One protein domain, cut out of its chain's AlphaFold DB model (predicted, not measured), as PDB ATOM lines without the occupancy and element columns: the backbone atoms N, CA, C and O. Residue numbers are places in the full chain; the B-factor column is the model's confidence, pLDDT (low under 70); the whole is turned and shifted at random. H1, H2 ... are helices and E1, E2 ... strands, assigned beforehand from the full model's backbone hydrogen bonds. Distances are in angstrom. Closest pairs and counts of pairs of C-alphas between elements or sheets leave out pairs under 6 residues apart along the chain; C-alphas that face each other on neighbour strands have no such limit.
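Overview. This is residues 8 to 103 of the 147 residues of an uncharacterized protein of Rhizobiales bacterium 32-66-8 (UniProt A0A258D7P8). A twisted antiparallel sheet forms a wall, with two long strand hairpins, E1 to E2 and E2 to E3, and a short strand E4 along the edge beyond E3. The three helices lie to one side of this wall: H2 packs on the sheet, H3 meets it with its last residues alone and runs back to H1, which lies away from the sheet. The printed part has 96 residues, with three named helices and four named strands in the order H1, H2, E1, E2, E3, H3, E4, and a sheet order of E1, E2, E3, E4. The class is mixed, helices and strands; the whole is compact, with a radius of gyration of the C-alphas of 13.7 A and spans of 44 by 31 by 18 A.

Along the chain. H1, residues 8 to 13, begins with C-alpha 8 at (24.954, 5.073, -9.073). H2 holds residues 29 to 35. E1, residues 37 to 43, is 16.4 A long from first to last C-alpha. E2, residues 49 to 57, is 26.2 A long, and E3, residues 60 to 68, is 25.9 A long. H3, residues 83 to 96, is 19.8 A long and begins with C-alpha 83 at (28.300, 1.161, -15.567). E4, residues 98 to 100, ends with C-alpha 100 at (46.814, -3.020, 7.170).

Arrangement. E1, E2 and E3 form a meander, each strand the antiparallel neighbour of the one before. In the hairpin of E1 and E2, N 42 and O 52 are within hydrogen-bond range at 2.9 A. In the hairpin of E2 and E3, N 53 and O 64 are 2.8 A apart. Edge strand E4 is antiparallel to E3, with N 63 and O 98 at 2.9 A. H2 is on the sheet at a height of 9.6 A, over E2 and only just over E1, with 3 of its 7 C-alphas there; on the local plane it runs slantwise to E2 at 43 degrees. H3 only grazes the sheet with residues 93 to 96; its closest C-alphas to E3 are those of Asp 96 and Leu 64, 6.6 A apart. H2 and H3 are close but not clearly touching, at 6.3 A between the C-alphas of Ile 35 and Val 94. H1 touches residues 83 to 87 of H3, about perpendicular at 75 degrees, with the C-alphas of Val 10 and Pro 83 closest at 5.9 A. H1 is not on the sheet. In H1 and H2 every O i to N i+4 pair is within hydrogen-bond range; in H3, 9 of 10 are.

Size, cuts and confidence. The two C-alphas farthest apart, those of Gly 20 and Thr 103, are 44.2 A apart. The printed part has no cut. The links H1 to H2, 15 residues, and E3 to H3, 14 residues, are long. The mean pLDDT of the printed part is 90.0, and residues 18 to 24 and 71 to 73 are under 70.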
ATOM      1  N   GLU A   8      25.027   3.693  -9.558       92.94
ATOM      2  CA  GLU A   8      24.954   5.073  -9.073       92.94
ATOM      3  C   GLU A   8      26.310   5.564  -8.567       92.94
ATOM      4  O   GLU A   8      26.659   6.719  -8.812       92.94
ATOM      5  N   THR A   9      27.100   4.696  -7.920       94.00
ATOM      6  CA  THR A   9      28.495   5.007  -7.578       94.00
ATOM      7  C   THR A   9      29.281   5.325  -8.844       94.00
ATOM      8  O   THR A   9      29.925   6.368  -8.908       94.00
ATOM      9  N   VAL A  10      29.177   4.492  -9.885       93.12
ATOM     10  CA  VAL A  10      29.870   4.729 -11.162       93.12
ATOM     11  C   VAL A  10      29.420   6.037 -11.810       93.12
ATOM     12  O   VAL A  10      30.263   6.840 -12.196       93.12
ATOM     13  N   LYS A  11      28.114   6.303 -11.878       91.44
ATOM     14  CA  LYS A  11      27.566   7.553 -12.434       91.44
ATOM     15  C   LYS A  11      28.028   8.785 -11.651       91.44
ATOM     16  O   LYS A  11      28.234   9.838 -12.245       91.44
ATOM     17  N   ALA A  12      28.214   8.668 -10.335       92.75
ATOM     18  CA  ALA A  12      28.752   9.747  -9.512       92.75
ATOM     19  C   ALA A  12      30.255   9.978  -9.749       92.75
ATOM     20  O   ALA A  12      30.699  11.124  -9.731       92.75
ATOM     21  N   LEU A  13      31.026   8.910  -9.976       92.38
ATOM     22  CA  LEU A  13      32.458   8.987 -10.287       92.38
ATOM     23  C   LEU A  13      32.724   9.472 -11.719       92.38
ATOM     24  O   LEU A  13      33.692  10.191 -11.954       92.38
ATOM     25  N   TYR A  14      31.838   9.132 -12.654       91.44
ATOM     26  CA  TYR A  14      31.928   9.474 -14.072       91.44
ATOM     27  C   TYR A  14      30.654  10.193 -14.540       91.44
ATOM     28  O   TYR A  14      29.893   9.650 -15.345       91.44
ATOM     29  N   PRO A  15      30.405  11.438 -14.093       86.25
ATOM     30  CA  PRO A  15      29.180  12.171 -14.431       86.25
ATOM     31  C   PRO A  15      29.064  12.517 -15.924       86.25
ATOM     32  O   PRO A  15      27.991  12.887 -16.389       86.25
ATOM     33  N   GLY A  16      30.165  12.409 -16.677       79.44
ATOM     34  CA  GLY A  16      30.189  12.570 -18.131       79.44
ATOM     35  C   GLY A  16      29.728  11.335 -18.912       79.44
ATOM     36  O   GLY A  16      29.607  11.421 -20.134       79.44
ATOM     37  N   TYR A  17      29.475  10.201 -18.246       76.06
ATOM     38  CA  TYR A  17      28.887   9.033 -18.894       76.06
ATOM     39  C   TYR A  17      27.434   9.327 -19.275       76.06
ATOM     40  O   TYR A  17      26.586   9.589 -18.421       76.06
ATOM     41  N   SER A  18      27.153   9.274 -20.573       68.81
ATOM     42  CA  SER A  18      25.797   9.287 -21.121       68.81
ATOM     43  C   SER A  18      25.594   8.009 -21.924       68.81
ATOM     44  O   SER A  18      26.533   7.539 -22.570       68.81
ATOM     45  N   ASP A  19      24.389   7.436 -21.844       64.44
ATOM     46  CA  ASP A  19      24.047   6.162 -22.478       64.44
ATOM     47  C   ASP A  19      24.486   6.163 -23.956       64.44
ATOM     48  O   ASP A  19      23.926   6.886 -24.782       64.44
ATOM     49  N   GLY A  20      25.513   5.369 -24.283       58.66
ATOM     50  CA  GLY A  20      26.006   5.184 -25.654       58.66
ATOM     51  C   GLY A  20      27.432   5.659 -25.967       58.66
ATOM     52  O   GLY A  20      27.862   5.476 -27.105       58.66
ATOM     53  N   TYR A  21      28.189   6.214 -25.010       58.38
ATOM     54  CA  TYR A  21      29.608   6.557 -25.214       58.38
ATOM     55  C   TYR A  21      30.525   5.822 -24.218       58.38
ATOM     56  O   TYR A  21      30.639   6.221 -23.064       58.38
ATOM     57  N   SER A  22      31.221   4.767 -24.659       57.19
ATOM     58  CA  SER A  22      32.195   4.026 -23.828       57.19
ATOM     59  C   SER A  22      33.497   4.798 -23.560       57.19
ATOM     60  O   SER A  22      34.195   4.534 -22.587       57.19
ATOM     61  N   TRP A  23      33.785   5.846 -24.341       59.62
ATOM     62  CA  TRP A  23      34.971   6.706 -24.179       59.62
ATOM     63  C   TRP A  23      35.032   7.476 -22.842       59.62
ATOM     64  O   TRP A  23      36.030   8.132 -22.537       59.62
ATOM     65  N   CYS A  24      33.971   7.430 -22.035       66.00
ATOM     66  CA  CYS A  24      33.877   8.121 -20.752       66.00
ATOM     67  C   CYS A  24      34.694   7.449 -19.631       66.00
ATOM     68  O   CYS A  24      34.988   8.111 -18.636       66.00
ATOM     69  N   PHE A  25      35.069   6.173 -19.777       83.00
ATOM     70  CA  PHE A  25      35.804   5.405 -18.767       83.00
ATOM     71  C   PHE A  25      37.282   5.266 -19.156       83.00
ATOM     72  O   PHE A  25      37.698   4.261 -19.716       83.00
ATOM     73  N   HIS A  26      38.082   6.301 -18.908       83.62
ATOM     74  CA  HIS A  26      39.509   6.308 -19.279       83.62
ATOM     75  C   HIS A  26      40.449   6.732 -18.147       83.62
ATOM     76  O   HIS A  26      41.661   6.588 -18.273       83.62
ATOM     77  N   ASP A  27      39.905   7.260 -17.053       89.75
ATOM     78  CA  ASP A  27      40.676   7.744 -15.913       89.75
ATOM     79  C   ASP A  27      40.365   6.889 -14.684       89.75
ATOM     80  O   ASP A  27      39.210   6.802 -14.270       89.75
ATOM     81  N   TYR A  28      41.384   6.261 -14.096       94.69
ATOM     82  CA  TYR A  28      41.249   5.477 -12.867       94.69
ATOM     83  C   TYR A  28      41.222   6.347 -11.602       94.69
ATOM     84  O   TYR A  28      40.840   5.850 -10.541       94.69
ATOM     85  N   GLN A  29      41.594   7.631 -11.670       95.50
ATOM     86  CA  GLN A  29      41.670   8.509 -10.495       95.50
ATOM     87  C   GLN A  29      40.360   8.606  -9.698       95.50
ATOM     88  O   GLN A  29      40.427   8.531  -8.468       95.50
ATOM     89  N   PRO A  30      39.162   8.682 -10.315       95.31
ATOM     90  CA  PRO A  30      37.905   8.624  -9.572       95.31
ATOM     91  C   PRO A  30      37.751   7.339  -8.744       95.31
ATOM     92  O   PRO A  30      37.300   7.396  -7.601       95.31
ATOM     93  N   ILE A  31      38.166   6.187  -9.281       96.12
ATOM     94  CA  ILE A  31      38.114   4.895  -8.578       96.12
ATOM     95  C   ILE A  31      39.148   4.860  -7.452       96.12
ATOM     96  O   ILE A  31      38.825   4.483  -6.327       96.12
ATOM     97  N   ILE A  32      40.376   5.301  -7.726       97.19
ATOM     98  CA  ILE A  32      41.453   5.385  -6.731       97.19
ATOM     99  C   ILE A  32      41.008   6.262  -5.550       97.19
ATOM    100  O   ILE A  32      41.093   5.834  -4.399       97.19
ATOM    101  N   GLY A  33      40.453   7.445  -5.825       95.75
ATOM    102  CA  GLY A  33      39.923   8.346  -4.800       95.75
ATOM    103  C   GLY A  33      38.692   7.800  -4.071       95.75
ATOM    104  O   GLY A  33      38.467   8.136  -2.908       95.75
ATOM    105  N   PHE A  34      37.905   6.931  -4.713       95.25
ATOM    106  CA  PHE A  34      36.804   6.217  -4.065       95.25
ATOM    107  C   PHE A  34      37.299   5.160  -3.066       95.25
ATOM    108  O   PHE A  34      36.686   4.991  -2.010       95.25
ATOM    109  N   ILE A  35      38.396   4.461  -3.378       95.56
ATOM    110  CA  ILE A  35      38.966   3.402  -2.528       95.56
ATOM    111  C   ILE A  35      39.537   3.977  -1.227       95.56
ATOM    112  O   ILE A  35      39.331   3.399  -0.156       95.56
ATOM    113  N   GLY A  36      40.240   5.109  -1.290       95.06
ATOM    114  CA  GLY A  36      40.797   5.752  -0.103       95.06
ATOM    115  C   GLY A  36      41.599   7.012  -0.408       95.06
ATOM    116  O   GLY A  36      41.789   7.390  -1.561       95.06
ATOM    117  N   ASN A  37      42.114   7.667   0.637       97.25
ATOM    118  CA  ASN A  37      42.958   8.846   0.443       97.25
ATOM    119  C   ASN A  37      44.349   8.415  -0.019       97.25
ATOM    120  O   ASN A  37      45.017   7.641   0.671       97.25
ATOM    121  N   VAL A  38      44.799   8.930  -1.158       98.38
ATOM    122  CA  VAL A  38      46.135   8.655  -1.696       98.38
ATOM    123  C   VAL A  38      47.183   9.370  -0.847       98.38
ATOM    124  O   VAL A  38      47.216  10.596  -0.786       98.38
ATOM    125  N   ALA A  39      48.049   8.601  -0.190       98.19
ATOM    126  CA  ALA A  39      49.235   9.120   0.484       98.19
ATOM    127  C   ALA A  39      50.427   9.203  -0.475       98.19
ATOM    128  O   ALA A  39      51.249  10.109  -0.368       98.19
ATOM    129  N   HIS A  40      50.523   8.250  -1.405       98.56
ATOM    130  CA  HIS A  40      51.568   8.213  -2.415       98.56
ATOM    131  C   HIS A  40      51.120   7.393  -3.624       98.56
ATOM    132  O   HIS A  40      50.455   6.370  -3.462       98.56
ATOM    133  N   GLN A  41      51.496   7.830  -4.822       98.38
ATOM    134  CA  GLN A  41      51.197   7.140  -6.071       98.38
ATOM    135  C   GLN A  41      52.399   7.227  -7.010       98.38
ATOM    136  O   GLN A  41      53.010   8.288  -7.161       98.38
ATOM    137  N   VAL A  42      52.725   6.099  -7.634       97.94
ATOM    138  CA  VAL A  42      53.749   5.986  -8.668       97.94
ATOM    139  C   VAL A  42      53.179   5.212  -9.844       97.94
ATOM    140  O   VAL A  42      52.838   4.036  -9.712       97.94
ATOM    141  N   ASP A  43      53.162   5.884 -10.987       96.00
ATOM    142  CA  ASP A  43      52.716   5.335 -12.259       96.00
ATOM    143  C   ASP A  43      53.911   5.148 -13.193       96.00
ATOM    144  O   ASP A  43      54.863   5.947 -13.178       96.00
ATOM    145  N   ASP A  44      53.844   4.100 -14.007       93.94
ATOM    146  CA  ASP A  44      54.758   3.905 -15.126       93.94
ATOM    147  C   ASP A  44      54.614   5.044 -16.147       93.94
ATOM    148  O   ASP A  44      53.525   5.563 -16.400       93.94
ATOM    149  N   LYS A  45      55.732   5.457 -16.750       87.38
ATOM    150  CA  LYS A  45      55.785   6.571 -17.715       87.38
ATOM    151  C   LYS A  45      55.743   6.085 -19.162       87.38
ATOM    152  O   LYS A  45      56.601   6.461 -19.962       87.38
ATOM    153  N   ASP A  46      54.773   5.244 -19.487       86.00
ATOM    154  CA  ASP A  46      54.641   4.645 -20.817       86.00
ATOM    155  C   ASP A  46      53.175   4.663 -21.295       86.00
ATOM    156  O   ASP A  46      52.303   5.264 -20.676       86.00
ATOM    157  N   TYR A  47      52.906   4.066 -22.449       79.69
ATOM    158  CA  TYR A  47      51.586   3.953 -23.064       79.69
ATOM    159  C   TYR A  47      50.707   2.879 -22.399       79.69
ATOM    160  O   TYR A  47      49.487   2.902 -22.532       79.69
ATOM    161  N   GLN A  48      51.329   1.944 -21.684       88.31
ATOM    162  CA  GLN A  48      50.721   0.917 -20.839       88.31
ATOM    163  C   GLN A  48      51.654   0.674 -19.652       88.31
ATOM    164  O   GLN A  48      52.863   0.867 -19.790       88.31
ATOM    165  N   GLY A  49      51.142   0.195 -18.525       92.31
ATOM    166  CA  GLY A  49      52.003  -0.099 -17.385       92.31
ATOM    167  C   GLY A  49      51.233  -0.350 -16.108       92.31
ATOM    168  O   GLY A  49      50.043  -0.643 -16.137       92.31
ATOM    169  N   ASP A  50      51.927  -0.232 -14.987       94.56
ATOM    170  CA  ASP A  50      51.369  -0.433 -13.662       94.56
ATOM    171  C   ASP A  50      51.225   0.899 -12.911       94.56
ATOM    172  O   ASP A  50      52.044   1.816 -13.020       94.56
ATOM    173  N   SER A  51      50.179   0.991 -12.096       96.19
ATOM    174  CA  SER A  51      50.020   2.020 -11.067       96.19
ATOM    175  C   SER A  51      50.217   1.390  -9.692       96.19
ATOM    176  O   SER A  51      49.713   0.297  -9.421       96.19
ATOM    177  N   ARG A  52      50.942   2.077  -8.806       97.88
ATOM    178  CA  ARG A  52      51.225   1.634  -7.430       97.88
ATOM    179  C   ARG A  52      50.792   2.715  -6.461       97.88
ATOM    180  O   ARG A  52      51.302   3.832  -6.509       97.88
ATOM    181  N   ILE A  53      49.861   2.379  -5.578       98.69
ATOM    182  CA  ILE A  53      49.202   3.341  -4.703       98.69
ATOM    183  C   ILE A  53      49.347   2.902  -3.252       98.69
ATOM    184  O   ILE A  53      49.071   1.756  -2.897       98.69
ATOM    185  N   LEU A  54      49.763   3.848  -2.413       98.69
ATOM    186  CA  LEU A  54      49.711   3.769  -0.963       98.69
ATOM    187  C   LEU A  54      48.568   4.667  -0.479       98.69
ATOM    188  O   LEU A  54      48.596   5.883  -0.668       98.69
ATOM    189  N   PHE A  55      47.580   4.069   0.174       98.56
ATOM    190  CA  PHE A  55      46.438   4.757   0.763       98.56
ATOM    191  C   PHE A  55      46.614   4.982   2.261       98.56
ATOM    192  O   PHE A  55      47.233   4.169   2.954       98.56
ATOM    193  N   LYS A  56      45.969   6.032   2.776       96.81
ATOM    194  CA  LYS A  56      45.875   6.342   4.202       96.81
ATOM    195  C   LYS A  56      44.426   6.569   4.634       96.81
ATOM    196  O   LYS A  56      43.725   7.421   4.094       96.81
ATOM    197  N   ASP A  57      43.994   5.836   5.656       93.75
ATOM    198  CA  ASP A  57      42.678   6.003   6.276       93.75
ATOM    199  C   ASP A  57      42.769   5.874   7.803       93.75
ATOM    200  O   ASP A  57      42.881   4.773   8.350       93.75
ATOM    201  N   GLY A  58      42.766   7.013   8.499       90.94
ATOM    202  CA  GLY A  58      42.980   7.056   9.945       90.94
ATOM    203  C   GLY A  58      44.313   6.405  10.304       90.94
ATOM    204  O   GLY A  58      45.356   6.849   9.841       90.94
ATOM    205  N   ASP A  59      44.292   5.320  11.078       92.06
ATOM    206  CA  ASP A  59      45.483   4.531  11.427       92.06
ATOM    207  C   ASP A  59      45.853   3.449  10.405       92.06
ATOM    208  O   ASP A  59      46.988   2.959  10.413       92.06
ATOM    209  N   ARG A  60      44.932   3.128   9.497       96.19
ATOM    210  CA  ARG A  60      45.071   2.056   8.515       96.19
ATOM    211  C   ARG A  60      45.802   2.535   7.270       96.19
ATOM    212  O   ARG A  60      45.781   3.721   6.930       96.19
ATOM    213  N   TRP A  61      46.435   1.591   6.588       98.31
ATOM    214  CA  TRP A  61      47.152   1.819   5.335       98.31
ATOM    215  C   TRP A  61      46.718   0.800   4.296       98.31
ATOM    216  O   TRP A  61      46.499  -0.358   4.642       98.31
ATOM    217  N   GLY A  62      46.589   1.223   3.044       98.25
ATOM    218  CA  GLY A  62      46.208   0.358   1.929       98.25
ATOM    219  C   GLY A  62      47.295   0.338   0.866       98.25
ATOM    220  O   GLY A  62      47.938   1.355   0.640       98.25
ATOM    221  N   VAL A  63      47.501  -0.800   0.210       98.31
ATOM    222  CA  VAL A  63      48.372  -0.906  -0.965       98.31
ATOM    223  C   VAL A  63      47.582  -1.519  -2.106       98.31
ATOM    224  O   VAL A  63      47.020  -2.601  -1.948       98.31
ATOM    225  N   LEU A  64      47.575  -0.843  -3.249       98.06
ATOM    226  CA  LEU A  64      47.016  -1.352  -4.496       98.06
ATOM    227  C   LEU A  64      48.072  -1.246  -5.592       98.06
ATOM    228  O   LEU A  64      48.727  -0.215  -5.732       98.06
ATOM    229  N   ILE A  65      48.233  -2.323  -6.355       96.44
ATOM    230  CA  ILE A  65      49.071  -2.358  -7.550       96.44
ATOM    231  C   ILE A  65      48.221  -2.979  -8.651       96.44
ATOM    232  O   ILE A  65      47.734  -4.093  -8.470       96.44
ATOM    233  N   PHE A  66      48.021  -2.262  -9.752       95.38
ATOM    234  CA  PHE A  66      47.214  -2.738 -10.873       95.38
ATOM    235  C   PHE A  66      47.799  -2.275 -12.206       95.38
ATOM    236  O   PHE A  66      48.398  -1.201 -12.280       95.38
ATOM    237  N   GLY A  67      47.605  -3.092 -13.239       92.62
ATOM    238  CA  GLY A  67      48.013  -2.785 -14.603       92.62
ATOM    239  C   GLY A  67      46.914  -2.056 -15.369       92.62
ATOM    240  O   GLY A  67      45.728  -2.327 -15.181       92.62
ATOM    241  N   TRP A  68      47.321  -1.159 -16.253       92.00
ATOM    242  CA  TRP A  68      46.480  -0.431 -17.192       92.00
ATOM    243  C   TRP A  68      47.072  -0.524 -18.595       92.00
ATOM    244  O   TRP A  68      48.276  -0.709 -18.807       92.00
ATOM    245  N   GLY A  69      46.179  -0.456 -19.571       86.56
ATOM    246  CA  GLY A  69      46.485  -0.695 -20.965       86.56
ATOM    247  C   GLY A  69      46.314   0.547 -21.812       86.56
ATOM    248  O   GLY A  69      45.870   1.608 -21.381       86.56
ATOM    249  N   SER A  70      46.651   0.374 -23.075       73.50
ATOM    250  CA  SER A  70      46.809   1.496 -23.973       73.50
ATOM    251  C   SER A  70      45.620   1.757 -24.897       73.50
ATOM    252  O   SER A  70      45.542   2.783 -25.567       73.50
ATOM    253  N   CYS A  71      44.669   0.830 -24.944       69.94
ATOM    254  CA  CYS A  71      43.428   0.956 -25.693       69.94
ATOM    255  C   CYS A  71      42.342   0.080 -25.060       69.94
ATOM    256  O   CYS A  71      42.646  -0.786 -24.242       69.94
ATOM    257  N   SER A  72      41.093   0.226 -25.507       65.12
ATOM    258  CA  SER A  72      39.946  -0.574 -25.043       65.12
ATOM    259  C   SER A  72      40.083  -2.092 -25.235       65.12
ATOM    260  O   SER A  72      39.321  -2.849 -24.653       65.12
ATOM    261  N   GLY A  73      41.050  -2.571 -26.027       63.16
ATOM    262  CA  GLY A  73      41.367  -4.003 -26.132       63.16
ATOM    263  C   GLY A  73      42.374  -4.509 -25.091       63.16
ATOM    264  O   GLY A  73      42.561  -5.718 -24.964       63.16
ATOM    265  N   CYS A  74      43.053  -3.605 -24.385       74.75
ATOM    266  CA  CYS A  74      44.153  -3.911 -23.469       74.75
ATOM    267  C   CYS A  74      43.976  -3.293 -22.074       74.75
ATOM    268  O   CYS A  74      44.646  -3.733 -21.144       74.75
ATOM    269  N   ASP A  75      43.111  -2.289 -21.925       87.88
ATOM    270  CA  ASP A  75      42.780  -1.650 -20.655       87.88
ATOM    271  C   ASP A  75      41.382  -2.055 -20.190       87.88
ATOM    272  O   ASP A  75      40.407  -1.897 -20.923       87.88
ATOM    273  N   VAL A  76      41.289  -2.570 -18.965       89.50
ATOM    274  CA  VAL A  76      40.044  -3.142 -18.437       89.50
ATOM    275  C   VAL A  76      38.962  -2.077 -18.258       89.50
ATOM    276  O   VAL A  76      37.796  -2.342 -18.546       89.50
ATOM    277  N   LEU A  77      39.324  -0.867 -17.823       90.44
ATOM    278  CA  LEU A  77      38.365   0.221 -17.646       90.44
ATOM    279  C   LEU A  77      37.858   0.738 -18.996       90.44
ATOM    280  O   LEU A  77      36.650   0.877 -19.170       90.44
ATOM    281  N   GLN A  78      38.748   0.947 -19.968       88.88
ATOM    282  CA  GLN A  78      38.347   1.386 -21.312       88.88
ATOM    283  C   GLN A  78      37.598   0.308 -22.107       88.88
ATOM    284  O   GLN A  78      36.922   0.632 -23.081       88.88
ATOM    285  N   ALA A  79      37.732  -0.965 -21.729       89.00
ATOM    286  CA  ALA A  79      36.964  -2.068 -22.300       89.00
ATOM    287  C   ALA A  79      35.511  -2.116 -21.797       89.00
ATOM    288  O   ALA A  79      34.713  -2.878 -22.340       89.00
ATOM    289  N   CYS A  80      35.170  -1.361 -20.748       90.00
ATOM    290  CA  CYS A  80      33.820  -1.349 -20.196       90.00
ATOM    291  C   CYS A  80      32.868  -0.554 -21.098       90.00
ATOM    292  O   CYS A  80      33.081   0.628 -21.370       90.00
ATOM    293  N   ASP A  81      31.750  -1.171 -21.466       88.00
ATOM    294  CA  ASP A  81      30.692  -0.547 -22.266       88.00
ATOM    295  C   ASP A  81      29.489  -0.114 -21.409       88.00
ATOM    296  O   ASP A  81      28.560   0.543 -21.893       88.00
ATOM    297  N   SER A  82      29.491  -0.441 -20.112       89.94
ATOM    298  CA  SER A  82      28.385  -0.128 -19.199       89.94
ATOM    299  C   SER A  82      28.829   0.182 -17.764       89.94
ATOM    300  O   SER A  82      29.857  -0.327 -17.309       89.94
ATOM    301  N   PRO A  83      28.025   0.935 -16.982       91.88
ATOM    302  CA  PRO A  83      28.300   1.161 -15.567       91.88
ATOM    303  C   PRO A  83      28.392  -0.138 -14.765       91.88
ATOM    304  O   PRO A  83      29.203  -0.232 -13.853       91.88
ATOM    305  N   ALA A  84      27.607  -1.157 -15.122       92.75
ATOM    306  CA  ALA A  84      27.631  -2.459 -14.462       92.75
ATOM    307  C   ALA A  84      28.977  -3.193 -14.617       92.75
ATOM    308  O   ALA A  84      29.360  -3.967 -13.741       92.75
ATOM    309  N   GLU A  85      29.708  -2.967 -15.710       93.31
ATOM    310  CA  GLU A  85      31.059  -3.512 -15.888       93.31
ATOM    311  C   GLU A  85      32.084  -2.724 -15.078       93.31
ATOM    312  O   GLU A  85      32.891  -3.330 -14.376       93.31
ATOM    313  N   VAL A  86      31.977  -1.393 -15.055       93.88
ATOM    314  CA  VAL A  86      32.835  -0.547 -14.210       93.88
ATOM    315  C   VAL A  86      32.640  -0.863 -12.724       93.88
ATOM    316  O   VAL A  86      33.612  -0.854 -11.974       93.88
ATOM    317  N   VAL A  87      31.423  -1.216 -12.284       95.75
ATOM    318  CA  VAL A  87      31.186  -1.726 -10.919       95.75
ATOM    319  C   VAL A  87      32.115  -2.900 -10.616       95.75
ATOM    320  O   VAL A  87      32.773  -2.880  -9.580       95.75
ATOM    321  N   LYS A  88      32.232  -3.875 -11.527       95.56
ATOM    322  CA  LYS A  88      33.109  -5.040 -11.335       95.56
ATOM    323  C   LYS A  88      34.578  -4.633 -11.265       95.56
ATOM    324  O   LYS A  88      35.290  -5.131 -10.406       95.56
ATOM    325  N   VAL A  89      35.012  -3.686 -12.103       95.81
ATOM    326  CA  VAL A  89      36.383  -3.145 -12.055       95.81
ATOM    327  C   VAL A  89      36.672  -2.511 -10.693       95.81
ATOM    328  O   VAL A  89      37.697  -2.796 -10.079       95.81
ATOM    329  N   ILE A  90      35.751  -1.693 -10.178       96.12
ATOM    330  CA  ILE A  90      35.895  -1.075  -8.855       96.12
ATOM    331  C   ILE A  90      35.907  -2.147  -7.758       96.12
ATOM    332  O   ILE A  90      36.737  -2.080  -6.856       96.12
ATOM    333  N   GLU A  91      35.008  -3.132  -7.815       96.19
ATOM    334  CA  GLU A  91      34.961  -4.238  -6.851       96.19
ATOM    335  C   GLU A  91      36.256  -5.054  -6.851       96.19
ATOM    336  O   GLU A  91      36.767  -5.392  -5.779       96.19
ATOM    337  N   ASP A  92      36.814  -5.323  -8.031       95.94
ATOM    338  CA  ASP A  92      38.093  -6.003  -8.199       95.94
ATOM    339  C   ASP A  92      39.230  -5.187  -7.572       95.94
ATOM    340  O   ASP A  92      39.952  -5.702  -6.721       95.94
ATOM    341  N   MET A  93      39.330  -3.889  -7.877       97.19
ATOM    342  CA  MET A  93      40.352  -3.011  -7.290       97.19
ATOM    343  C   MET A  93      40.204  -2.866  -5.766       97.19
ATOM    344  O   MET A  93      41.199  -2.860  -5.038       97.19
ATOM    345  N   VAL A  94      38.973  -2.779  -5.250       96.19
ATOM    346  CA  VAL A  94      38.699  -2.750  -3.802       96.19
ATOM    347  C   VAL A  94      39.158  -4.048  -3.144       96.19
ATOM    348  O   VAL A  94      39.790  -4.003  -2.087       96.19
ATOM    349  N   ARG A  95      38.853  -5.201  -3.751       95.81
ATOM    350  CA  ARG A  95      39.253  -6.520  -3.246       95.81
ATOM    351  C   ARG A  95      40.769  -6.701  -3.276       95.81
ATOM    352  O   ARG A  95      41.328  -7.251  -2.327       95.81
ATOM    353  N   ASP A  96      41.415  -6.249  -4.341       96.50
ATOM    354  CA  ASP A  96      42.851  -6.424  -4.555       96.50
ATOM    355  C   ASP A  96      43.680  -5.430  -3.720       96.50
ATOM    356  O   ASP A  96      44.876  -5.637  -3.491       96.50
ATOM    357  N   THR A  97      43.043  -4.385  -3.176       97.75
ATOM    358  CA  THR A  97      43.673  -3.473  -2.218       97.75
ATOM    359  C   THR A  97      43.953  -4.186  -0.894       97.75
ATOM    360  O   THR A  97      43.052  -4.552  -0.134       97.75
ATOM    361  N   LYS A  98      45.236  -4.316  -0.552       97.88
ATOM    362  CA  LYS A  98      45.674  -4.897   0.717       97.88
ATOM    363  C   LYS A  98      45.692  -3.845   1.820       97.88
ATOM    364  O   LYS A  98      46.558  -2.973   1.830       97.88
ATOM    365  N   TRP A  99      44.782  -3.977   2.780       97.94
ATOM    366  CA  TRP A  99      44.721  -3.114   3.959       97.94
ATOM    367  C   TRP A  99      45.496  -3.678   5.157       97.94
ATOM    368  O   TRP A  99      45.535  -4.888   5.392       97.94
ATOM    369  N   PHE A 100      46.089  -2.772   5.930       98.12
ATOM    370  CA  PHE A 100      46.814  -3.020   7.170       98.12
ATOM    371  C   PHE A 100      46.217  -2.168   8.286       98.12
ATOM    372  O   PHE A 100      46.011  -0.967   8.112       98.12
ATOM    373  N   GLU A 101      46.006  -2.765   9.457       97.12
ATOM    374  CA  GLU A 101      45.371  -2.089  10.597       97.12
ATOM    375  C   GLU A 101      46.279  -1.061  11.297       97.12
ATOM    376  O   GLU A 101      45.824  -0.306  12.152       97.12
ATOM    377  N   SER A 102      47.574  -1.013  10.963       96.62
ATOM    378  CA  SER A 102      48.509  -0.054  11.556       96.62
ATOM    379  C   SER A 102      49.690   0.267  10.643       96.62
ATOM    380  O   SER A 102      50.071  -0.534   9.787       96.62
ATOM    381  N   THR A 103      50.329   1.417  10.888       97.25
ATOM    382  CA  THR A 103      51.590   1.811  10.236       97.25
ATOM    383  C   THR A 103      52.685   0.756  10.411       97.25
ATOM    384  O   THR A 103      53.400   0.462   9.460       97.25
TER     385      THR A 103